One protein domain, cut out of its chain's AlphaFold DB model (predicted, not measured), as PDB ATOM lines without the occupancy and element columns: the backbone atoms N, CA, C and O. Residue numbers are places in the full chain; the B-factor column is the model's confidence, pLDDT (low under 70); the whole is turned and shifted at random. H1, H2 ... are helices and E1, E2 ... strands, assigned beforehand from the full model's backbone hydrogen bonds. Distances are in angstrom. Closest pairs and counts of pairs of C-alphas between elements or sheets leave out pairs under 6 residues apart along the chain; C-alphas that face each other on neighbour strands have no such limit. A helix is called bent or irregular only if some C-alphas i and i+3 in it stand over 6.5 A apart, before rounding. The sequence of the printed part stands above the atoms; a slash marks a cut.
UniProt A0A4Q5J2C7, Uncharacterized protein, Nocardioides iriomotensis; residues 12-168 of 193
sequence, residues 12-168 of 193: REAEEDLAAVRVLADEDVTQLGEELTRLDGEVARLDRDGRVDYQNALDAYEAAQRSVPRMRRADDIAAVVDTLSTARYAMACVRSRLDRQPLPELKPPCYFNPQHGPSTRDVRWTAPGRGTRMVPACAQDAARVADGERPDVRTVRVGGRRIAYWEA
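What this domain is: This is residues 12 to 168 of the 193 residues of an uncharacterized protein of Nocardioides iriomotensis (UniProt A0A4Q5J2C7). Three long helices, H1, H2 and H3, lie side by side as an up-and-down bundle, and two small strand hairpins sit along one side of it. The hairpin E1 and E2 has the short helix H4 packed on it, with the unnamed stretch of residues 99 to 120 running between it and the bundle; the hairpin E3 and E4 sits by the first half of H1, with E3 nearest. The printed part has 157 residues, with four named helices and four named strands in the order H1 H2 H3 E1 E2 H4 E3 E4; each sheet has two antiparallel strands, and the class is mixed, helices and strands. It is compact, with a radius of gyration of the C-alphas of 16.6 A, and flat, spanning 49 by 40 by 20 A.

How they stand to each other: E1, residues 121 to 127, and E2, residues 131 to 137, form an antiparallel hairpin, with N 123 and O 135 within hydrogen-bond range at 2.9 A. The closest C-alphas of E1 and H4, residues 139 to 146, are those of Val 123 and Ala 142, 6.3 A apart. H3, residues 74 to 98, is apart from E2 and H4. H3 touches H2, residues 48 to 70, closest at the C-alphas of Ala 57 and Ala 87, 4.1 A, at a shallow tilt of 17 degrees, opposite ways. H1, residues 12 to 40, touches H3, closest at the C-alphas of Leu 18 and Ala 74, 4.4 A, at a shallow tilt of 12 degrees, the same way. H1 also touches H2, closest at the C-alphas of Arg 22 and Val 68, 6.3 A, at a shallow tilt of 23 degrees, opposite ways. E3, residues 155 to 158, comes closest to H1 at the C-alphas of Val 158 and Ala 20, 6.6 A. E3 and E4, residues 161 to 164, form an antiparallel hairpin, with N 156 and O 163 at 2.8 A. Every O i to N i+4 pair is within hydrogen-bond range in H1 and H4, against 17 of 19 in H2 and 18 of 21 in H3.

Where its parts are: E1 measures 17.3 A from first to last C-alpha and E2 17.0 A. H1 begins at C-alpha 12 (-16.979, 22.213, 2.746) and measures 41.9 A; H2 measures 33.6 A and H3 37.4 A. H2 is irregular, but only just: C-alphas 66 and 69 are 6.52 A apart. H4 measures 10.5 A, E3 9.7 A and E4 10.0 A, ending at C-alpha 164 (-22.737, 43.331, 2.404).

The domain as a whole: The two C-alphas farthest apart, those of Arg 12 and Arg 100, are 51.4 A apart. The printed part has no cut, and the link from H3 to E1, 22 residues, is long. The mean pLDDT of the printed part is 90.6; residues 158 to 159 and 167 to 168 are under 70.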
ATOM      1  N   ARG A  12     -18.061  21.240   2.967       84.44
ATOM      2  CA  ARG A  12     -16.979  22.213   2.746       84.44
ATOM      3  C   ARG A  12     -17.490  23.651   2.711       84.44
ATOM      4  O   ARG A  12     -16.931  24.493   3.394       84.44
ATOM      5  N   GLU A  13     -18.567  23.909   1.969       81.56
ATOM      6  CA  GLU A  13     -19.191  25.242   1.909       81.56
ATOM      7  C   GLU A  13     -19.616  25.715   3.310       81.56
ATOM      8  O   GLU A  13     -19.288  26.822   3.710       81.56
ATOM      9  N   ALA A  14     -20.252  24.847   4.104       82.19
ATOM     10  CA  ALA A  14     -20.659  25.190   5.466       82.19
ATOM     11  C   ALA A  14     -19.472  25.456   6.414       82.19
ATOM     12  O   ALA A  14     -19.586  26.273   7.327       82.19
ATOM     13  N   GLU A  15     -18.351  24.757   6.228       86.00
ATOM     14  CA  GLU A  15     -17.121  24.979   6.996       86.00
ATOM     15  C   GLU A  15     -16.449  26.307   6.620       86.00
ATOM     16  O   GLU A  15     -16.037  27.056   7.507       86.00
ATOM     17  N   GLU A  16     -16.399  26.629   5.326       83.19
ATOM     18  CA  GLU A  16     -15.910  27.912   4.810       83.19
ATOM     19  C   GLU A  16     -16.771  29.083   5.307       83.19
ATOM     20  O   GLU A  16     -16.228  30.077   5.794       83.19
ATOM     21  N   ASP A  17     -18.099  28.942   5.268       80.50
ATOM     22  CA  ASP A  17     -19.037  29.945   5.777       80.50
ATOM     23  C   ASP A  17     -18.859  30.155   7.288       80.50
ATOM     24  O   ASP A  17     -18.752  31.291   7.750       80.50
ATOM     25  N   LEU A  18     -18.760  29.067   8.067       84.75
ATOM     26  CA  LEU A  18     -18.502  29.132   9.508       84.75
ATOM     27  C   LEU A  18     -17.170  29.830   9.819       84.75
ATOM     28  O   LEU A  18     -17.099  30.638  10.747       84.75
ATOM     29  N   ALA A  19     -16.111  29.521   9.069       86.31
ATOM     30  CA  ALA A  19     -14.815  30.165   9.241       86.31
ATOM     31  C   ALA A  19     -14.895  31.668   8.938       86.31
ATOM     32  O   ALA A  19     -14.400  32.474   9.726       86.31
ATOM     33  N   ALA A  20     -15.571  32.051   7.850       81.50
ATOM     34  CA  ALA A  20     -15.758  33.448   7.480       81.50
ATOM     35  C   ALA A  20     -16.528  34.227   8.556       81.50
ATOM     36  O   ALA A  20     -16.077  35.296   8.967       81.50
ATOM     37  N   VAL A  21     -17.645  33.692   9.066       82.44
ATOM     38  CA  VAL A  21     -18.430  34.401  10.090       82.44
ATOM     39  C   VAL A  21     -17.716  34.503  11.437       82.44
ATOM     40  O   VAL A  21     -17.875  35.508  12.123       82.44
ATOM     41  N   ARG A  22     -16.885  33.522  11.812       88.56
ATOM     42  CA  ARG A  22     -16.078  33.616  13.040       88.56
ATOM     43  C   ARG A  22     -15.059  34.744  12.968       88.56
ATOM     44  O   ARG A  22     -14.956  35.497  13.923       88.56
ATOM     45  N   VAL A  23     -14.371  34.895  11.833       88.19
ATOM     46  CA  VAL A  23     -13.420  36.004  11.632       88.19
ATOM     47  C   VAL A  23     -14.120  37.351  11.806       88.19
ATOM     48  O   VAL A  23     -13.607  38.217  12.501       88.19
ATOM     49  N   LEU A  24     -15.316  37.513  11.236       86.00
ATOM     50  CA  LEU A  24     -16.100  38.740  11.413       86.00
ATOM     51  C   LEU A  24     -16.469  38.989  12.873       86.00
ATOM     52  O   LEU A  24     -16.362  40.110  13.356       86.00
ATOM     53  N   ALA A  25     -16.922  37.947  13.565       89.69
ATOM     54  CA  ALA A  25     -17.307  38.056  14.958       89.69
ATOM     55  C   ALA A  25     -16.101  38.409  15.849       89.69
ATOM     56  O   ALA A  25     -16.231  39.250  16.733       89.69
ATOM     57  N   ASP A  26     -14.924  37.836  15.581       94.12
ATOM     58  CA  ASP A  26     -13.672  38.170  16.272       94.12
ATOM     59  C   ASP A  26     -13.230  39.619  16.001       94.12
ATOM     60  O   ASP A  26     -12.825  40.323  16.931       94.12
ATOM     61  N   GLU A  27     -13.337  40.098  14.755       92.19
ATOM     62  CA  GLU A  27     -13.093  41.506  14.401       92.19
ATOM     63  C   GLU A  27     -14.022  42.440  15.192       92.19
ATOM     64  O   GLU A  27     -13.567  43.415  15.794       92.19
ATOM     65  N   ASP A  28     -15.319  42.125  15.238       93.06
ATOM     66  CA  ASP A  28     -16.328  42.947  15.904       93.06
ATOM     67  C   ASP A  28     -16.150  42.957  17.433       93.06
ATOM     68  O   ASP A  28     -16.330  44.002  18.070       93.06
ATOM     69  N   VAL A  29     -15.768  41.817  18.023       96.69
ATOM     70  CA  VAL A  29     -15.383  41.701  19.439       96.69
ATOM     71  C   VAL A  29     -14.141  42.543  19.717       96.69
ATOM     72  O   VAL A  29     -14.140  43.325  20.666       96.69
ATOM     73  N   THR A  30     -13.104  42.436  18.884       96.75
ATOM     74  CA  THR A  30     -11.861  43.209  19.042       96.75
ATOM     75  C   THR A  30     -12.145  44.708  19.019       96.75
ATOM     76  O   THR A  30     -11.764  45.428  19.941       96.75
ATOM     77  N   GLN A  31     -12.903  45.170  18.023       95.75
ATOM     78  CA  GLN A  31     -13.297  46.572  17.908       95.75
ATOM     79  C   GLN A  31     -14.109  47.046  19.124       95.75
ATOM     80  O   GLN A  31     -13.875  48.144  19.632       95.75
ATOM     81  N   LEU A  32     -15.055  46.237  19.615       97.25
ATOM     82  CA  LEU A  32     -15.822  46.567  20.818       97.25
ATOM     83  C   LEU A  32     -14.907  46.710  22.050       97.25
ATOM     84  O   LEU A  32     -15.074  47.652  22.823       97.25
ATOM     85  N   GLY A  33     -13.919  45.825  22.208       98.12
ATOM     86  CA  GLY A  33     -12.926  45.896  23.285       98.12
ATOM     87  C   GLY A  33     -12.087  47.180  23.245       98.12
ATOM     88  O   GLY A  33     -11.854  47.812  24.279       98.12
ATOM     89  N   GLU A  34     -11.688  47.623  22.052       97.88
ATOM     90  CA  GLU A  34     -11.000  48.906  21.867       97.88
ATOM     91  C   GLU A  34     -11.898  50.103  22.214       97.88
ATOM     92  O   GLU A  34     -11.448  51.072  22.830       97.88
ATOM     93  N   GLU A  35     -13.177  50.059  21.835       97.00
ATOM     94  CA  GLU A  35     -14.143  51.098  22.199       97.00
ATOM     95  C   GLU A  35     -14.395  51.156  23.710       97.00
ATOM     96  O   GLU A  35     -14.510  52.255  24.255       97.00
ATOM     97  N   LEU A  36     -14.461  50.003  24.383       97.88
ATOM     98  CA  LEU A  36     -14.584  49.917  25.838       97.88
ATOM     99  C   LEU A  36     -13.345  50.471  26.535       97.88
ATOM    100  O   LEU A  36     -13.479  51.260  27.463       97.88
ATOM    101  N   THR A  37     -12.152  50.154  26.033       97.50
ATOM    102  CA  THR A  37     -10.891  50.696  26.562       97.50
ATOM    103  C   THR A  37     -10.855  52.224  26.469       97.50
ATOM    104  O   THR A  37     -10.413  52.892  27.398       97.50
ATOM    105  N   ARG A  38     -11.365  52.806  25.373       95.94
ATOM    106  CA  ARG A  38     -11.514  54.269  25.262       95.94
ATOM    107  C   ARG A  38     -12.499  54.832  26.289       95.94
ATOM    108  O   ARG A  38     -12.283  55.931  26.786       95.94
ATOM    109  N   LEU A  39     -13.572  54.102  26.589       95.75
ATOM    110  CA  LEU A  39     -14.592  54.517  27.551       95.75
ATOM    111  C   LEU A  39     -14.127  54.374  29.010       95.75
ATOM    112  O   LEU A  39     -14.579  55.138  29.860       95.75
ATOM    113  N   ASP A  40     -13.202  53.452  29.287       95.56
ATOM    114  CA  ASP A  40     -12.653  53.186  30.623       95.56
ATOM    115  C   ASP A  40     -12.066  54.445  31.284       95.56
ATOM    116  O   ASP A  40     -12.311  54.720  32.459       95.56
ATOM    117  N   GLY A  41     -11.395  55.289  30.492       94.56
ATOM    118  CA  GLY A  41     -10.831  56.564  30.953       94.56
ATOM    119  C   GLY A  41     -11.863  57.568  31.487       94.56
ATOM    120  O   GLY A  41     -11.506  58.485  32.224       94.56
ATOM    121  N   GLU A  42     -13.145  57.386  31.169       95.06
ATOM    122  CA  GLU A  42     -14.241  58.261  31.595       95.06
ATOM    123  C   GLU A  42     -15.017  57.703  32.805       95.06
ATOM    124  O   GLU A  42     -15.837  58.406  33.400       95.06
ATOM    125  N   VAL A  43     -14.756  56.456  33.222       93.19
ATOM    126  CA  VAL A  43     -15.558  55.731  34.230       93.19
ATOM    127  C   VAL A  43     -15.594  56.436  35.585       93.19
ATOM    128  O   VAL A  43     -16.618  56.418  36.276       93.19
ATOM    129  N   ALA A  44     -14.512  57.119  35.965       95.25
ATOM    130  CA  ALA A  44     -14.439  57.880  37.213       95.25
ATOM    131  C   ALA A  44     -15.479  59.017  37.291       95.25
ATOM    132  O   ALA A  44     -15.870  59.418  38.388       95.25
ATOM    133  N   ARG A  45     -15.956  59.516  36.142       95.81
ATOM    134  CA  ARG A  45     -16.950  60.599  36.046       95.81
ATOM    135  C   ARG A  45     -18.392  60.103  36.136       95.81
ATOM    136  O   ARG A  45     -19.302  60.923  36.246       95.81
ATOM    137  N   LEU A  46     -18.615  58.790  36.067       95.88
ATOM    138  CA  LEU A  46     -19.951  58.203  36.080       95.88
ATOM    139  C   LEU A  46     -20.573  58.246  37.479       95.88
ATOM    140  O   LEU A  46     -19.893  58.123  38.504       95.88
ATOM    141  N   ASP A  47     -21.894  58.383  37.517       94.31
ATOM    142  CA  ASP A  47     -22.695  58.136  38.709       94.31
ATOM    143  C   ASP A  47     -22.914  56.623  38.913       94.31
ATOM    144  O   ASP A  47     -22.285  55.775  38.271       94.31
ATOM    145  N   ARG A  48     -23.771  56.255  39.873       96.50
ATOM    146  CA  ARG A  48     -24.067  54.842  40.155       96.50
ATOM    147  C   ARG A  48     -24.674  54.139  38.943       96.50
ATOM    148  O   ARG A  48     -24.252  53.031  38.629       96.50
ATOM    149  N   ASP A  49     -25.634  54.770  38.283       96.19
ATOM    150  CA  ASP A  49     -26.352  54.153  37.172       96.19
ATOM    151  C   ASP A  49     -25.466  54.053  35.923       96.19
ATOM    152  O   ASP A  49     -25.477  53.030  35.247       96.19
ATOM    153  N   GLY A  50     -24.618  55.050  35.662       96.75
ATOM    154  CA  GLY A  50     -23.617  54.982  34.600       96.75
ATOM    155  C   GLY A  50     -22.591  53.875  34.824       96.75
ATOM    156  O   GLY A  50     -22.232  53.183  33.875       96.75
ATOM    157  N   ARG A  51     -22.166  53.634  36.073       97.62
ATOM    158  CA  ARG A  51     -21.321  52.472  36.404       97.62
ATOM    159  C   ARG A  51     -22.030  51.140  36.157       97.62
ATOM    160  O   ARG A  51     -21.381  50.197  35.719       97.62
ATOM    161  N   VAL A  52     -23.341  51.058  36.405       97.94
ATOM    162  CA  VAL A  52     -24.145  49.869  36.071       97.94
ATOM    163  C   VAL A  52     -24.204  49.664  34.558       97.94
ATOM    164  O   VAL A  52     -23.964  48.555  34.092       97.94
ATOM    165  N   ASP A  53     -24.460  50.719  33.782       97.88
ATOM    166  CA  ASP A  53     -24.474  50.635  32.317       97.88
ATOM    167  C   ASP A  53     -23.098  50.228  31.760       97.88
ATOM    168  O   ASP A  53     -23.016  49.386  30.868       97.88
ATOM    169  N   TYR A  54     -22.005  50.746  32.327       98.44
ATOM    170  CA  TYR A  54     -20.653  50.339  31.941       98.44
ATOM    171  C   TYR A  54     -20.378  48.863  32.258       98.44
ATOM    172  O   TYR A  54     -19.875  48.140  31.400       98.44
ATOM    173  N   GLN A  55     -20.778  48.381  33.441       98.38
ATOM    174  CA  GLN A  55     -20.652  46.964  33.789       98.38
ATOM    175  C   GLN A  55     -21.461  46.072  32.839       98.38
ATOM    176  O   GLN A  55     -20.945  45.064  32.369       98.38
ATOM    177  N   ASN A  56     -22.687  46.466  32.481       98.06
ATOM    178  CA  ASN A  56     -23.496  45.726  31.508       98.06
ATOM    179  C   ASN A  56     -22.792  45.617  30.144       98.06
ATOM    180  O   ASN A  56     -22.894  44.590  29.471       98.06
ATOM    181  N   ALA A  57     -22.067  46.662  29.729       98.19
ATOM    182  CA  ALA A  57     -21.285  46.635  28.499       98.19
ATOM    183  C   ALA A  57     -20.096  45.662  28.582       98.19
ATOM    184  O   ALA A  57     -19.870  44.904  27.636       98.19
ATOM    185  N   LEU A  58     -19.378  45.643  29.713       98.62
ATOM    186  CA  LEU A  58     -18.290  44.694  29.974       98.62
ATOM    187  C   LEU A  58     -18.798  43.246  29.988       98.62
ATOM    188  O   LEU A  58     -18.245  42.399  29.290       98.62
ATOM    189  N   ASP A  59     -19.892  42.973  30.699       98.62
ATOM    190  CA  ASP A  59     -20.477  41.632  30.802       98.62
ATOM    191  C   ASP A  59     -20.892  41.090  29.424       98.62
ATOM    192  O   ASP A  59     -20.647  39.923  29.095       98.62
ATOM    193  N   ALA A  60     -21.496  41.945  28.591       97.75
ATOM    194  CA  ALA A  60     -21.873  41.602  27.225       97.75
ATOM    195  C   ALA A  60     -20.645  41.391  26.321       97.75
ATOM    196  O   ALA A  60     -20.617  40.435  25.544       97.75
ATOM    197  N   TYR A  61     -19.602  42.215  26.449       98.38
ATOM    198  CA  TYR A  61     -18.339  42.011  25.738       98.38
ATOM    199  C   TYR A  61     -17.692  40.666  26.087       98.38
ATOM    200  O   TYR A  61     -17.358  39.891  25.189       98.38
ATOM    201  N   GLU A  62     -17.593  40.324  27.370       98.44
ATOM    202  CA  GLU A  62     -17.058  39.029  27.786       98.44
ATOM    203  C   GLU A  62     -17.931  37.857  27.310       98.44
ATOM    204  O   GLU A  62     -17.428  36.792  26.934       98.44
ATOM    205  N   ALA A  63     -19.257  38.019  27.328       97.94
ATOM    206  CA  ALA A  63     -20.173  37.019  26.797       97.94
ATOM    207  C   ALA A  63     -19.951  36.797  25.293       97.94
ATOM    208  O   ALA A  63     -19.931  35.642  24.858       97.94
ATOM    209  N   ALA A  64     -19.710  37.866  24.528       95.81
ATOM    210  CA  ALA A  64     -19.369  37.787  23.112       95.81
ATOM    211  C   ALA A  64     -18.018  37.081  22.890       95.81
ATOM    212  O   ALA A  64     -17.951  36.122  22.127       95.81
ATOM    213  N   GLN A  65     -16.967  37.445  23.635       97.69
ATOM    214  CA  GLN A  65     -15.669  36.750  23.581       97.69
ATOM    215  C   GLN A  65     -15.802  35.240  23.829       97.69
ATOM    216  O   GLN A  65     -15.132  34.420  23.202       97.69
ATOM    217  N   ARG A  66     -16.686  34.848  24.752       98.00
ATOM    218  CA  ARG A  66     -16.966  33.439  25.041       98.00
ATOM    219  C   ARG A  66     -17.788  32.771  23.933       98.00
ATOM    220  O   ARG A  66     -17.609  31.571  23.703       98.00
ATOM    221  N   SER A  67     -18.707  33.465  23.274       94.75
ATOM    222  CA  SER A  67     -19.623  32.843  22.311       94.75
ATOM    223  C   SER A  67     -18.967  32.552  20.959       94.75
ATOM    224  O   SER A  67     -19.212  31.475  20.409       94.75
ATOM    225  N   VAL A  68     -18.065  33.411  20.470       94.00
ATOM    226  CA  VAL A  68     -17.395  33.231  19.165       94.00
ATOM    227  C   VAL A  68     -16.714  31.859  18.995       94.00
ATOM    228  O   VAL A  68     -17.072  31.125  18.065       94.00
ATOM    229  N   PRO A  69     -15.824  31.393  19.898       96.31
ATOM    230  CA  PRO A  69     -15.184  30.080  19.749       96.31
ATOM    231  C   PRO A  69     -16.163  28.901  19.909       96.31
ATOM    232  O   PRO A  69     -15.844  27.758  19.562       96.31
ATOM    233  N   ARG A  70     -17.368  29.146  20.440       96.38
ATOM    234  CA  ARG A  70     -18.405  28.126  20.653       96.38
ATOM    235  C   ARG A  70     -19.338  27.955  19.458       96.38
ATOM    236  O   ARG A  70     -20.028  26.936  19.424       96.38
ATOM    237  N   MET A  71     -19.315  28.858  18.474       90.81
ATOM    238  CA  MET A  71     -20.099  28.731  17.239       90.81
ATOM    239  C   MET A  71     -19.864  27.358  16.589       90.81
ATOM    240  O   MET A  71     -18.740  26.846  16.568       90.81
ATOM    241  N   ARG A  72     -20.919  26.732  16.082       92.50
ATOM    242  CA  ARG A  72     -20.934  25.427  15.401       92.50
ATOM    243  C   ARG A  72     -21.491  25.522  13.984       92.50
ATOM    244  O   ARG A  72     -21.228  24.627  13.184       92.50
ATOM    245  N   ARG A  73     -22.254  26.570  13.680       86.88
ATOM    246  CA  ARG A  73     -22.847  26.866  12.372       86.88
ATOM    247  C   ARG A  73     -22.724  28.352  12.071       86.88
ATOM    248  O   ARG A  73     -22.599  29.150  12.995       86.88
ATOM    249  N   ALA A  74     -22.774  28.712  10.789       80.50
ATOM    250  CA  ALA A  74     -22.727  30.112  10.383       80.50
ATOM    251  C   ALA A  74     -23.848  30.933  11.051       80.50
ATOM    252  O   ALA A  74     -23.588  32.015  11.564       80.50
ATOM    253  N   ASP A  75     -25.050  30.355  11.145       78.25
ATOM    254  CA  ASP A  75     -26.243  30.927  11.789       78.25
ATOM    255  C   ASP A  75     -26.039  31.331  13.260       78.25
ATOM    256  O   ASP A  75     -26.734  32.220  13.748       78.25
ATOM    257  N   ASP A  76     -25.066  30.744  13.966       84.69
ATOM    258  CA  ASP A  76     -24.806  31.077  15.372       84.69
ATOM    259  C   ASP A  76     -24.280  32.516  15.547       84.69
ATOM    260  O   ASP A  76     -24.303  33.049  16.658       84.69
ATOM    261  N   ILE A  77     -23.834  33.172  14.462       84.06
ATOM    262  CA  ILE A  77     -23.376  34.568  14.490       84.06
ATOM    263  C   ILE A  77     -24.473  35.530  14.953       84.06
ATOM    264  O   ILE A  77     -24.157  36.516  15.613       84.06
ATOM    265  N   ALA A  78     -25.749  35.241  14.672       79.69
ATOM    266  CA  ALA A  78     -26.859  36.108  15.062       79.69
ATOM    267  C   ALA A  78     -26.876  36.361  16.580       79.69
ATOM    268  O   ALA A  78     -26.953  37.506  17.021       79.69
ATOM    269  N   ALA A  79     -26.668  35.314  17.385       83.62
ATOM    270  CA  ALA A  79     -26.604  35.436  18.842       83.62
ATOM    271  C   ALA A  79     -25.384  36.248  19.322       83.62
ATOM    272  O   ALA A  79     -25.456  36.957  20.332       83.62
ATOM    273  N   VAL A  80     -24.258  36.168  18.604       88.81
ATOM    274  CA  VAL A  80     -23.079  36.999  18.888       88.81
ATOM    275  C   VAL A  80     -23.385  38.466  18.591       88.81
ATOM    276  O   VAL A  80     -23.116  39.321  19.429       88.81
ATOM    277  N   VAL A  81     -23.998  38.757  17.441       85.56
ATOM    278  CA  VAL A  81     -24.389  40.117  17.041       85.56
ATOM    279  C   VAL A  81     -25.380  40.725  18.032       85.56
ATOM    280  O   VAL A  81     -25.206  41.882  18.413       85.56
ATOM    281  N   ASP A  82     -26.362  39.965  18.516       84.38
ATOM    282  CA  ASP A  82     -27.304  40.433  19.544       84.38
ATOM    283  C   ASP A  82     -26.585  40.773  20.862       84.38
ATOM    284  O   ASP A  82     -26.849  41.802  21.495       84.38
ATOM    285  N   THR A  83     -25.614  39.945  21.254       91.62
ATOM    286  CA  THR A  83     -24.788  40.175  22.449       91.62
ATOM    287  C   THR A  83     -23.925  41.433  22.290       91.62
ATOM    288  O   THR A  83     -23.916  42.303  23.162       91.62
ATOM    289  N   LEU A  84     -23.252  41.585  21.149       93.56
ATOM    290  CA  LEU A  84     -22.464  42.776  20.817       93.56
ATOM    291  C   LEU A  84     -23.337  44.035  20.775       93.56
ATOM    292  O   LEU A  84     -22.942  45.090  21.266       93.56
ATOM    293  N   SER A  85     -24.546  43.931  20.232       90.56
ATOM    294  CA  SER A  85     -25.483  45.052  20.156       90.56
ATOM    295  C   SER A  85     -25.991  45.463  21.540       90.56
ATOM    296  O   SER A  85     -26.164  46.654  21.799       90.56
ATOM    297  N   THR A  86     -26.142  44.505  22.461       92.25
ATOM    298  CA  THR A  86     -26.430  44.775  23.878       92.25
ATOM    299  C   THR A  86     -25.307  45.594  24.519       92.25
ATOM    300  O   THR A  86     -25.584  46.612  25.156       92.25
ATOM    301  N   ALA A  87     -24.042  45.224  24.282       97.00
ATOM    302  CA  ALA A  87     -22.899  46.001  24.760       97.00
ATOM    303  C   ALA A  87     -22.900  47.427  24.186       97.00
ATOM    304  O   ALA A  87     -22.738  48.399  24.920       97.00
ATOM    305  N   ARG A  88     -23.156  47.575  22.880       96.69
ATOM    306  CA  ARG A  88     -23.184  48.886  22.208       96.69
ATOM    307  C   ARG A  88     -24.311  49.784  22.699       96.69
ATOM    308  O   ARG A  88     -24.103  50.988  22.835       96.69
ATOM    309  N   TYR A  89     -25.482  49.222  22.989       95.75
ATOM    310  CA  TYR A  89     -26.567  49.969  23.621       95.75
ATOM    311  C   TYR A  89     -26.168  50.451  25.021       95.75
ATOM    312  O   TYR A  89     -26.315  51.632  25.325       95.75
ATOM    313  N   ALA A  90     -25.589  49.574  25.846       97.12
ATOM    314  CA  ALA A  90     -25.116  49.942  27.176       97.12
ATOM    315  C   ALA A  90     -24.047  51.053  27.117       97.12
ATOM    316  O   ALA A  90     -24.142  52.049  27.831       97.12
ATOM    317  N   MET A  91     -23.098  50.971  26.179       97.75
ATOM    318  CA  MET A  91     -22.117  52.038  25.929       97.75
ATOM    319  C   MET A  91     -22.765  53.349  25.468       97.75
ATOM    320  O   MET A  91     -22.299  54.425  25.844       97.75
ATOM    321  N   ALA A  92     -23.837  53.290  24.672       96.50
ATOM    322  CA  ALA A  92     -24.597  54.477  24.291       96.50
ATOM    323  C   ALA A  92     -25.283  55.124  25.508       96.50
ATOM    324  O   ALA A  92     -25.234  56.344  25.641       96.50
ATOM    325  N   CYS A  93     -25.827  54.333  26.442       97.12
ATOM    326  CA  CYS A  93     -26.339  54.842  27.719       97.12
ATOM    327  C   CYS A  93     -25.243  55.521  28.553       97.12
ATOM    328  O   CYS A  93     -25.462  56.621  29.061       97.12
ATOM    329  N   VAL A  94     -24.051  54.915  28.649       98.00
ATOM    330  CA  VAL A  94     -22.902  55.519  29.350       98.00
ATOM    331  C   VAL A  94     -22.551  56.882  28.744       98.00
ATOM    332  O   VAL A  94     -22.439  57.865  29.476       98.00
ATOM    333  N   ARG A  95     -22.436  56.964  27.410       96.44
ATOM    334  CA  ARG A  95     -22.154  58.221  26.692       96.44
ATOM    335  C   ARG A  95     -23.237  59.274  26.950       96.44
ATOM    336  O   ARG A  95     -22.906  60.379  27.366       96.44
ATOM    337  N   SER A  96     -24.522  58.918  26.832       96.19
ATOM    338  CA  SER A  96     -25.629  59.836  27.145       96.19
ATOM    339  C   SER A  96     -25.548  60.390  28.569       96.19
ATOM    340  O   SER A  96     -25.786  61.577  28.773       96.19
ATOM    341  N   ARG A  97     -25.171  59.575  29.564       96.12
ATOM    342  CA  ARG A  97     -25.014  60.050  30.950       96.12
ATOM    343  C   ARG A  97     -23.836  61.005  31.115       96.12
ATOM    344  O   ARG A  97     -23.998  62.033  31.772       96.12
ATOM    345  N   LEU A  98     -22.686  60.696  30.511       96.06
ATOM    346  CA  LEU A  98     -21.513  61.583  30.508       96.06
ATOM    347  C   LEU A  98     -21.852  62.950  29.899       96.06
ATOM    348  O   LEU A  98     -21.482  63.984  30.461       96.06
ATOM    349  N   ASP A  99     -22.628  62.944  28.815       95.94
ATOM    350  CA  ASP A  99     -23.023  64.138  28.061       95.94
ATOM    351  C   ASP A  99     -24.300  64.814  28.595       95.94
ATOM    352  O   ASP A  99     -24.757  65.821  28.044       95.94
ATOM    353  N   ARG A 100     -24.896  64.270  29.667       95.38
ATOM    354  CA  ARG A 100     -26.187  64.696  30.244       95.38
ATOM    355  C   ARG A 100     -27.316  64.793  29.211       95.38
ATOM    356  O   ARG A 100     -28.161  65.684  29.273       95.38
ATOM    357  N   GLN A 101     -27.320  63.869  28.263       95.50
ATOM    358  CA  GLN A 101     -28.363  63.703  27.262       95.50
ATOM    359  C   GLN A 101     -29.402  62.674  27.727       95.50
ATOM    360  O   GLN A 101     -29.107  61.831  28.582       95.50
ATOM    361  N   PRO A 102     -30.618  62.692  27.153       95.00
ATOM    362  CA  PRO A 102     -31.564  61.598  27.323       95.00
ATOM    363  C   PRO A 102     -30.932  60.246  26.967       95.00
ATOM    364  O   PRO A 102     -30.101  60.143  26.056       95.00
ATOM    365  N   LEU A 103     -31.335  59.199  27.687       94.81
ATOM    366  CA  LEU A 103     -30.930  57.840  27.344       94.81
ATOM    367  C   LEU A 103     -31.489  57.464  25.964       94.81
ATOM    368  O   LEU A 103     -32.607  57.871  25.631       94.81
ATOM    369  N   PRO A 104     -30.734  56.696  25.160       92.56
ATOM    370  CA  PRO A 104     -31.230  56.222  23.879       92.56
ATOM    371  C   PRO A 104     -32.455  55.326  24.079       92.56
ATOM    372  O   PRO A 104     -32.541  54.562  25.038       92.56
ATOM    373  N   GLU A 105     -33.397  55.385  23.141       90.44
ATOM    374  CA  GLU A 105     -34.453  54.379  23.062       90.44
ATOM    375  C   GLU A 105     -33.845  53.016  22.726       90.44
ATOM    376  O   GLU A 105     -32.900  52.914  21.937       90.44
ATOM    377  N   LEU A 106     -34.421  51.950  23.283       87.31
ATOM    378  CA  LEU A 106     -34.007  50.594  22.958       87.31
ATOM    379  C   LEU A 106     -34.516  50.206  21.566       87.31
ATOM    380  O   LEU A 106     -35.591  49.627  21.409       87.31
ATOM    381  N   LYS A 107     -33.731  50.557  20.551       87.06
ATOM    382  CA  LYS A 107     -33.999  50.268  19.144       87.06
ATOM    383  C   LYS A 107     -33.040  49.211  18.595       87.06
ATOM    384  O   LYS A 107     -31.946  49.030  19.138       87.06
ATOM    385  N   PRO A 108     -33.407  48.535  17.490       86.81
ATOM    386  CA  PRO A 108     -32.464  47.720  16.740       86.81
ATOM    387  C   PRO A 108     -31.200  48.500  16.358       86.81
ATOM    388  O   PRO A 108     -31.256  49.731  16.246       86.81
ATOM    389  N   PRO A 109     -30.064  47.819  16.136       90.12
ATOM    390  CA  PRO A 109     -28.836  48.472  15.725       90.12
ATOM    391  C   PRO A 109     -29.006  49.093  14.339       90.12
ATOM    392  O   PRO A 109     -30.032  48.916  13.669       90.12
ATOM    393  N   CYS A 110     -28.005  49.841  13.895       91.94
ATOM    394  CA  CYS A 110     -27.992  50.348  12.534       91.94
ATOM    395  C   CYS A 110     -27.976  49.201  11.512       91.94
ATOM    396  O   CYS A 110     -27.071  48.370  11.501       91.94
ATOM    397  N   TYR A 111     -28.958  49.216  10.611       90.06
ATOM    398  CA  TYR A 111     -29.114  48.237   9.541       90.06
ATOM    399  C   TYR A 111     -27.878  48.136   8.643       90.06
ATOM    400  O   TYR A 111     -27.488  47.039   8.245       90.06
ATOM    401  N   PHE A 112     -27.253  49.274   8.331       91.50
ATOM    402  CA  PHE A 112     -26.110  49.342   7.422       91.50
ATOM    403  C   PHE A 112     -24.838  48.775   8.047       91.50
ATOM    404  O   PHE A 112     -24.124  48.009   7.396       91.50
ATOM    405  N   ASN A 113     -24.600  49.084   9.318       91.50
ATOM    406  CA  ASN A 113     -23.499  48.534  10.089       91.50
ATOM    407  C   ASN A 113     -23.886  48.427  11.576       91.50
ATOM    408  O   ASN A 113     -23.907  49.444  12.276       91.50
ATOM    409  N   PRO A 114     -24.126  47.210  12.099       88.06
ATOM    410  CA  PRO A 114     -24.461  47.014  13.507       88.06
ATOM    411  C   PRO A 114     -23.399  47.535  14.489       88.06
ATOM    412  O   PRO A 114     -23.719  47.851  15.638       88.06
ATOM    413  N   GLN A 115     -22.148  47.698  14.043       90.19
ATOM    414  CA  GLN A 115     -21.075  48.272  14.853       90.19
ATOM    415  C   GLN A 115     -21.328  49.742  15.230       90.19
ATOM    416  O   GLN A 115     -20.781  50.215  16.223       90.19
ATOM    417  N   HIS A 116     -22.193  50.458  14.501       92.38
ATOM    418  CA  HIS A 116     -22.555  51.845  14.814       92.38
ATOM    419  C   HIS A 116     -23.431  51.984  16.070       92.38
ATOM    420  O   HIS A 116     -23.654  53.101  16.538       92.38
ATOM    421  N   GLY A 117     -23.926  50.875  16.630       90.06
ATOM    422  CA  GLY A 117     -24.785  50.879  17.811       90.06
ATOM    423  C   GLY A 117     -26.264  51.124  17.485       90.06
ATOM    424  O   GLY A 117     -26.696  50.846  16.359       90.06
ATOM    425  N   PRO A 118     -27.071  51.573  18.468       92.81
ATOM    426  CA  PRO A 118     -28.519  51.674  18.317       92.81
ATOM    427  C   PRO A 118     -28.911  52.672  17.223       92.81
ATOM    428  O   PRO A 118     -28.296  53.725  17.044       92.81
ATOM    429  N   SER A 119     -29.969  52.340  16.489       94.06
ATOM    430  CA  SER A 119     -30.572  53.263  15.533       94.06
ATOM    431  C   SER A 119     -31.301  54.407  16.234       94.06
ATOM    432  O   SER A 119     -31.799  54.273  17.350       94.06
ATOM    433  N   THR A 120     -31.389  55.549  15.556       94.00
ATOM    434  CA  THR A 120     -32.126  56.721  16.047       94.00
ATOM    435  C   THR A 120     -33.457  56.888  15.322       94.00
ATOM    436  O   THR A 120     -34.457  57.262  15.940       94.00
ATOM    437  N   ARG A 121     -33.502  56.550  14.028       93.44
ATOM    438  CA  ARG A 121     -34.698  56.640  13.182       93.44
ATOM    439  C   ARG A 121     -34.672  55.620  12.052       93.44
ATOM    440  O   ARG A 121     -33.608  55.138  11.669       93.44
ATOM    441  N   ASP A 122     -35.840  55.376  11.472       94.44
ATOM    442  CA  ASP A 122     -35.953  54.587  10.253       94.44
ATOM    443  C   ASP A 122     -35.744  55.463   9.012       94.44
ATOM    444  O   ASP A 122     -36.185  56.615   8.952       94.44
ATOM    445  N   VAL A 123     -35.099  54.901   7.990       95.38
ATOM    446  CA  VAL A 123     -34.905  55.538   6.682       95.38
ATOM    447  C   VAL A 123     -35.432  54.662   5.556       95.38
ATOM    448  O   VAL A 123     -35.389  53.434   5.633       95.38
ATOM    449  N   ARG A 124     -35.927  55.295   4.489       94.31
ATOM    450  CA  ARG A 124     -36.340  54.588   3.275       94.31
ATOM    451  C   ARG A 124     -35.094  54.187   2.493       94.31
ATOM    452  O   ARG A 124     -34.354  55.051   2.038       94.31
ATOM    453  N   TRP A 125     -34.893  52.889   2.314       91.00
ATOM    454  CA  TRP A 125     -33.736  52.338   1.621       91.00
ATOM    455  C   TRP A 125     -34.154  51.311   0.571       91.00
ATOM    456  O   TRP A 125     -34.994  50.447   0.835       91.00
ATOM    457  N   THR A 126     -33.539  51.385  -0.609       88.56
ATOM    458  CA  THR A 126     -33.706  50.398  -1.680       88.56
ATOM    459  C   THR A 126     -32.486  49.490  -1.710       88.56
ATOM    460  O   THR A 126     -31.452  49.827  -2.284       88.56
ATOM    461  N   ALA A 127     -32.605  48.322  -1.082       78.50
ATOM    462  CA  ALA A 127     -31.540  47.329  -1.101       78.50
ATOM    463  C   ALA A 127     -31.546  46.577  -2.450       78.50
ATOM    464  O   ALA A 127     -32.612  46.103  -2.872       78.50
ATOM    465  N   PRO A 128     -30.387  46.428  -3.127       74.94
ATOM    466  CA  PRO A 128     -30.289  45.656  -4.364       74.94
ATOM    467  C   PRO A 128     -30.909  44.260  -4.210       74.94
ATOM    468  O   PRO A 128     -30.607  43.537  -3.267       74.94
ATOM    469  N   GLY A 129     -31.835  43.901  -5.103       75.19
ATOM    470  CA  GLY A 129     -32.516  42.597  -5.086       75.19
ATOM    471  C   GLY A 129     -33.535  42.370  -3.957       75.19
ATOM    472  O   GLY A 129     -34.171  41.322  -3.942       75.19
ATOM    473  N   ARG A 130     -33.725  43.323  -3.032       73.81
ATOM    474  CA  ARG A 130     -34.663  43.211  -1.890       73.81
ATOM    475  C   ARG A 130     -35.775  44.267  -1.892       73.81
ATOM    476  O   ARG A 130     -36.690  44.188  -1.079       73.81
ATOM    477  N   GLY A 131     -35.718  45.228  -2.816       84.31
ATOM    478  CA  GLY A 131     -36.721  46.282  -2.970       84.31
ATOM    479  C   GLY A 131     -36.581  47.414  -1.948       84.31
ATOM    480  O   GLY A 131     -35.582  47.519  -1.232       84.31
ATOM    481  N   THR A 132     -37.582  48.294  -1.920       88.31
ATOM    482  CA  THR A 132     -37.620  49.472  -1.042       88.31
ATOM    483  C   THR A 132     -38.331  49.151   0.267       88.31
ATOM    484  O   THR A 132     -39.467  48.685   0.250       88.31
ATOM    485  N   ARG A 133     -37.697  49.454   1.402       88.62
ATOM    486  CA  ARG A 133     -38.273  49.289   2.745       88.62
ATOM    487  C   ARG A 133     -37.785  50.371   3.705       88.62
ATOM    488  O   ARG A 133     -36.818  51.071   3.413       88.62
ATOM    489  N   MET A 134     -38.455  50.497   4.845       90.62
ATOM    490  CA  MET A 134     -37.924  51.254   5.978       90.62
ATOM    491  C   MET A 134     -36.918  50.376   6.726       90.62
ATOM    492  O   MET A 134     -37.201  49.202   6.973       90.62
ATOM    493  N   VAL A 135     -35.746  50.923   7.043       91.38
ATOM    494  CA  VAL A 135     -34.711  50.239   7.830       91.38
ATOM    495  C   VAL A 135     -34.205  51.139   8.960       91.38
ATOM    496  O   VAL A 135     -34.056  52.342   8.733       91.38
ATOM    497  N   PRO A 136     -33.906  50.585  10.147       93.50
ATOM    498  CA  PRO A 136     -33.360  51.353  11.264       93.50
ATOM    499  C   PRO A 136     -31.937  51.829  10.956       93.50
ATOM    500  O   PRO A 136     -31.089  51.042  10.540       93.50
ATOM    501  N   ALA A 137     -31.633  53.106  11.183       95.38
ATOM    502  CA  ALA A 137     -30.311  53.676  10.931       95.38
ATOM    503  C   ALA A 137     -29.801  54.502  12.120       95.38
ATOM    504  O   ALA A 137     -30.572  55.170  12.814       95.38
ATOM    505  N   CYS A 138     -28.485  54.457  12.364       95.44
ATOM    506  CA  CYS A 138     -27.846  55.392  13.288       95.44
ATOM    507  C   CYS A 138     -27.930  56.817  12.725       95.44
ATOM    508  O   CYS A 138     -28.185  57.013  11.535       95.44
ATOM    509  N   ALA A 139     -27.675  57.821  13.566       95.31
ATOM    510  CA  ALA A 139     -27.747  59.218  13.147       95.31
ATOM    511  C   ALA A 139     -26.882  59.519  11.906       95.31
ATOM    512  O   ALA A 139     -27.338  60.225  11.008       95.31
ATOM    513  N   GLN A 140     -25.677  58.941  11.829       97.00
ATOM    514  CA  GLN A 140     -24.731  59.204  10.746       97.00
ATOM    515  C   GLN A 140     -25.177  58.596   9.411       97.00
ATOM    516  O   GLN A 140     -25.237  59.303   8.409       97.00
ATOM    517  N   ASP A 141     -25.551  57.315   9.377       97.69
ATOM    518  CA  ASP A 141     -26.030  56.698   8.134       97.69
ATOM    519  C   ASP A 141     -27.394  57.229   7.716       97.69
ATOM    520  O   ASP A 141     -27.679  57.345   6.525       97.69
ATOM    521  N   ALA A 142     -28.233  57.603   8.680       97.31
ATOM    522  CA  ALA A 142     -29.494  58.242   8.367       97.31
ATOM    523  C   ALA A 142     -29.280  59.605   7.684       97.31
ATOM    524  O   ALA A 142     -30.068  59.964   6.806       97.31
ATOM    525  N   ALA A 143     -28.244  60.357   8.078       97.31
ATOM    526  CA  ALA A 143     -27.842  61.596   7.413       97.31
ATOM    527  C   ALA A 143     -27.313  61.323   5.996       97.31
ATOM    528  O   ALA A 143     -27.883  61.851   5.049       97.31
ATOM    529  N   ARG A 144     -26.360  60.391   5.834       97.31
ATOM    530  CA  ARG A 144     -25.838  59.981   4.512       97.31
ATOM    531  C   ARG A 144     -26.960  59.634   3.534       97.31
ATOM    532  O   ARG A 144     -27.006  60.156   2.428       97.31
ATOM    533  N   VAL A 145     -27.909  58.797   3.958       95.94
ATOM    534  CA  VAL A 145     -29.051  58.403   3.116       95.94
ATOM    535  C   VAL A 145     -29.948  59.596   2.771       95.94
ATOM    536  O   VAL A 145     -30.451  59.665   1.651       95.94
ATOM    537  N   ALA A 146     -30.167  60.525   3.706       95.44
ATOM    538  CA  ALA A 146     -30.966  61.724   3.450       95.44
ATOM    539  C   ALA A 146     -30.306  62.653   2.418       95.44
ATOM    540  O   ALA A 146     -31.012  63.235   1.598       95.44
ATOM    541  N   ASP A 147     -28.975  62.705   2.411       96.69
ATOM    542  CA  ASP A 147     -28.175  63.509   1.482       96.69
ATOM    543  C   ASP A 147     -27.922  62.796   0.136       96.69
ATOM    544  O   ASP A 147     -27.252  63.323  -0.750       96.69
ATOM    545  N   GLY A 148     -28.474  61.589  -0.054       94.75
ATOM    546  CA  GLY A 148     -28.272  60.778  -1.259       94.75
ATOM    547  C   GLY A 148     -26.891  60.114  -1.339       94.75
ATOM    548  O   GLY A 148     -26.527  59.556  -2.378       94.75
ATOM    549  N   GLU A 149     -26.127  60.146  -0.251       95.62
ATOM    550  CA  GLU A 149     -24.837  59.487  -0.124       95.62
ATOM    551  C   GLU A 149     -24.989  57.997   0.207       95.62
ATOM    552  O   GLU A 149     -26.034  57.500   0.642       95.62
ATOM    553  N   ARG A 150     -23.900  57.248   0.009       92.38
ATOM    554  CA  ARG A 150     -23.859  55.836   0.388       92.38
ATOM    555  C   ARG A 150     -23.696  55.724   1.907       92.38
ATOM    556  O   ARG A 150     -22.739  56.295   2.426       92.38
ATOM    557  N   PRO A 151     -24.560  54.971   2.610       94.94
ATOM    558  CA  PRO A 151     -24.323  54.651   4.011       94.94
ATOM    559  C   PRO A 151     -23.050  53.811   4.153       94.94
ATOM    560  O   PRO A 151     -22.623  53.149   3.199       94.94
ATOM    561  N   ASP A 152     -22.456  53.817   5.341       94.56
ATOM    562  CA  ASP A 152     -21.295  52.982   5.624       94.56
ATOM    563  C   ASP A 152     -21.761  51.554   5.935       94.56
ATOM    564  O   ASP A 152     -22.295  51.244   7.000       94.56
ATOM    565  N   VAL A 153     -21.652  50.698   4.919       90.94
ATOM    566  CA  VAL A 153     -22.162  49.329   4.945       90.94
ATOM    567  C   VAL A 153     -21.087  48.377   5.442       90.94
ATOM    568  O   VAL A 153     -20.034  48.232   4.817       90.94
ATOM    569  N   ARG A 154     -21.401  47.607   6.489       87.56
ATOM    570  CA  ARG A 154     -20.545  46.499   6.921       87.56
ATOM    571  C   ARG A 154     -20.469  45.455   5.811       87.56
ATOM    572  O   ARG A 154     -21.458  44.823   5.438       87.56
ATOM    573  N   THR A 155     -19.266  45.259   5.286       83.88
ATOM    574  CA  THR A 155     -18.995  44.235   4.268       83.88
ATOM    575  C   THR A 155     -18.173  43.093   4.828       83.88
ATOM    576  O   THR A 155     -17.330  43.310   5.699       83.88
ATOM    577  N   VAL A 156     -18.345  41.914   4.250       75.81
ATOM    578  CA  VAL A 156     -17.698  40.671   4.658       75.81
ATOM    579  C   VAL A 156     -17.070  39.987   3.450       75.81
ATOM    580  O   VAL A 156     -17.508  40.210   2.321       75.81
ATOM    581  N   ARG A 157     -16.030  39.174   3.661       74.38
ATOM    582  CA  ARG A 157     -15.401  38.394   2.586       74.38
ATOM    583  C   ARG A 157     -15.965  36.975   2.569       74.38
ATOM    584  O   ARG A 157     -15.708  36.217   3.492       74.38
ATOM    585  N   VAL A 158     -16.667  36.612   1.497       68.81
ATOM    586  CA  VAL A 158     -17.176  35.250   1.248       68.81
ATOM    587  C   VAL A 158     -16.735  34.824  -0.148       68.81
ATOM    588  O   VAL A 158     -16.906  35.575  -1.110       68.81
ATOM    589  N   GLY A 159     -16.100  33.652  -0.270       68.50
ATOM    590  CA  GLY A 159     -15.629  33.128  -1.561       68.50
ATOM    591  C   GLY A 159     -14.724  34.098  -2.341       68.50
ATOM    592  O   GLY A 159     -14.840  34.212  -3.558       68.50
ATOM    593  N   GLY A 160     -13.885  34.873  -1.641       72.31
ATOM    594  CA  GLY A 160     -12.982  35.868  -2.241       72.31
ATOM    595  C   GLY A 160     -13.634  37.194  -2.664       72.31
ATOM    596  O   GLY A 160     -12.932  38.093  -3.123       72.31
ATOM    597  N   ARG A 161     -14.951  37.365  -2.483       74.50
ATOM    598  CA  ARG A 161     -15.681  38.603  -2.807       74.50
ATOM    599  C   ARG A 161     -16.061  39.362  -1.540       74.50
ATOM    600  O   ARG A 161     -16.438  38.745  -0.549       74.50
ATOM    601  N   ARG A 162     -16.001  40.700  -1.581       80.44
ATOM    602  CA  ARG A 162     -16.617  41.556  -0.552       80.44
ATOM    603  C   ARG A 162     -18.084  41.781  -0.896       80.44
ATOM    604  O   ARG A 162     -18.378  42.296  -1.973       80.44
ATOM    605  N   ILE A 163     -18.970  41.400   0.011       78.31
ATOM    606  CA  ILE A 163     -20.424  41.584  -0.090       78.31
ATOM    607  C   ILE A 163     -20.940  42.239   1.190       78.31
ATOM    608  O   ILE A 163     -20.230  42.240   2.198       78.31
ATOM    609  N   ALA A 164     -22.139  42.820   1.173       80.44
ATOM    610  CA  ALA A 164     -22.737  43.331   2.404       80.44
ATOM    611  C   ALA A 164     -23.019  42.177   3.381       80.44
ATOM    612  O   ALA A 164     -23.310  41.061   2.955       80.44
ATOM    613  N   TYR A 165     -22.938  42.420   4.690       75.50
ATOM    614  CA  TYR A 165     -23.062  41.336   5.670       75.50
ATOM    615  C   TYR A 165     -24.429  40.623   5.605       75.50
ATOM    616  O   TYR A 165     -24.466  39.399   5.676       75.50
ATOM    617  N   TRP A 166     -25.532  41.330   5.325       71.31
ATOM    618  CA  TRP A 166     -26.867  40.734   5.112       71.31
ATOM    619  C   TRP A 166     -26.994  39.913   3.812       71.31
ATOM    620  O   TRP A 166     -28.039  39.317   3.539       71.31
ATOM    621  N   GLU A 167     -25.981  39.923   2.943       66.00
ATOM    622  CA  GLU A 167     -25.917  39.097   1.727       66.00
ATOM    623  C   GLU A 167     -25.144  37.795   1.955       66.00
ATOM    624  O   GLU A 167     -25.209  36.898   1.118       66.00
ATOM    625  N   ALA A 168     -24.444  37.667   3.086       58.53
ATOM    626  CA  ALA A 168     -23.598  36.518   3.407       58.53
ATOM    627  C   ALA A 168     -24.358  35.272   3.895       58.53
ATOM    628  O   ALA A 168     -23.740  34.276   4.255       58.53
TER     629      ALA A 168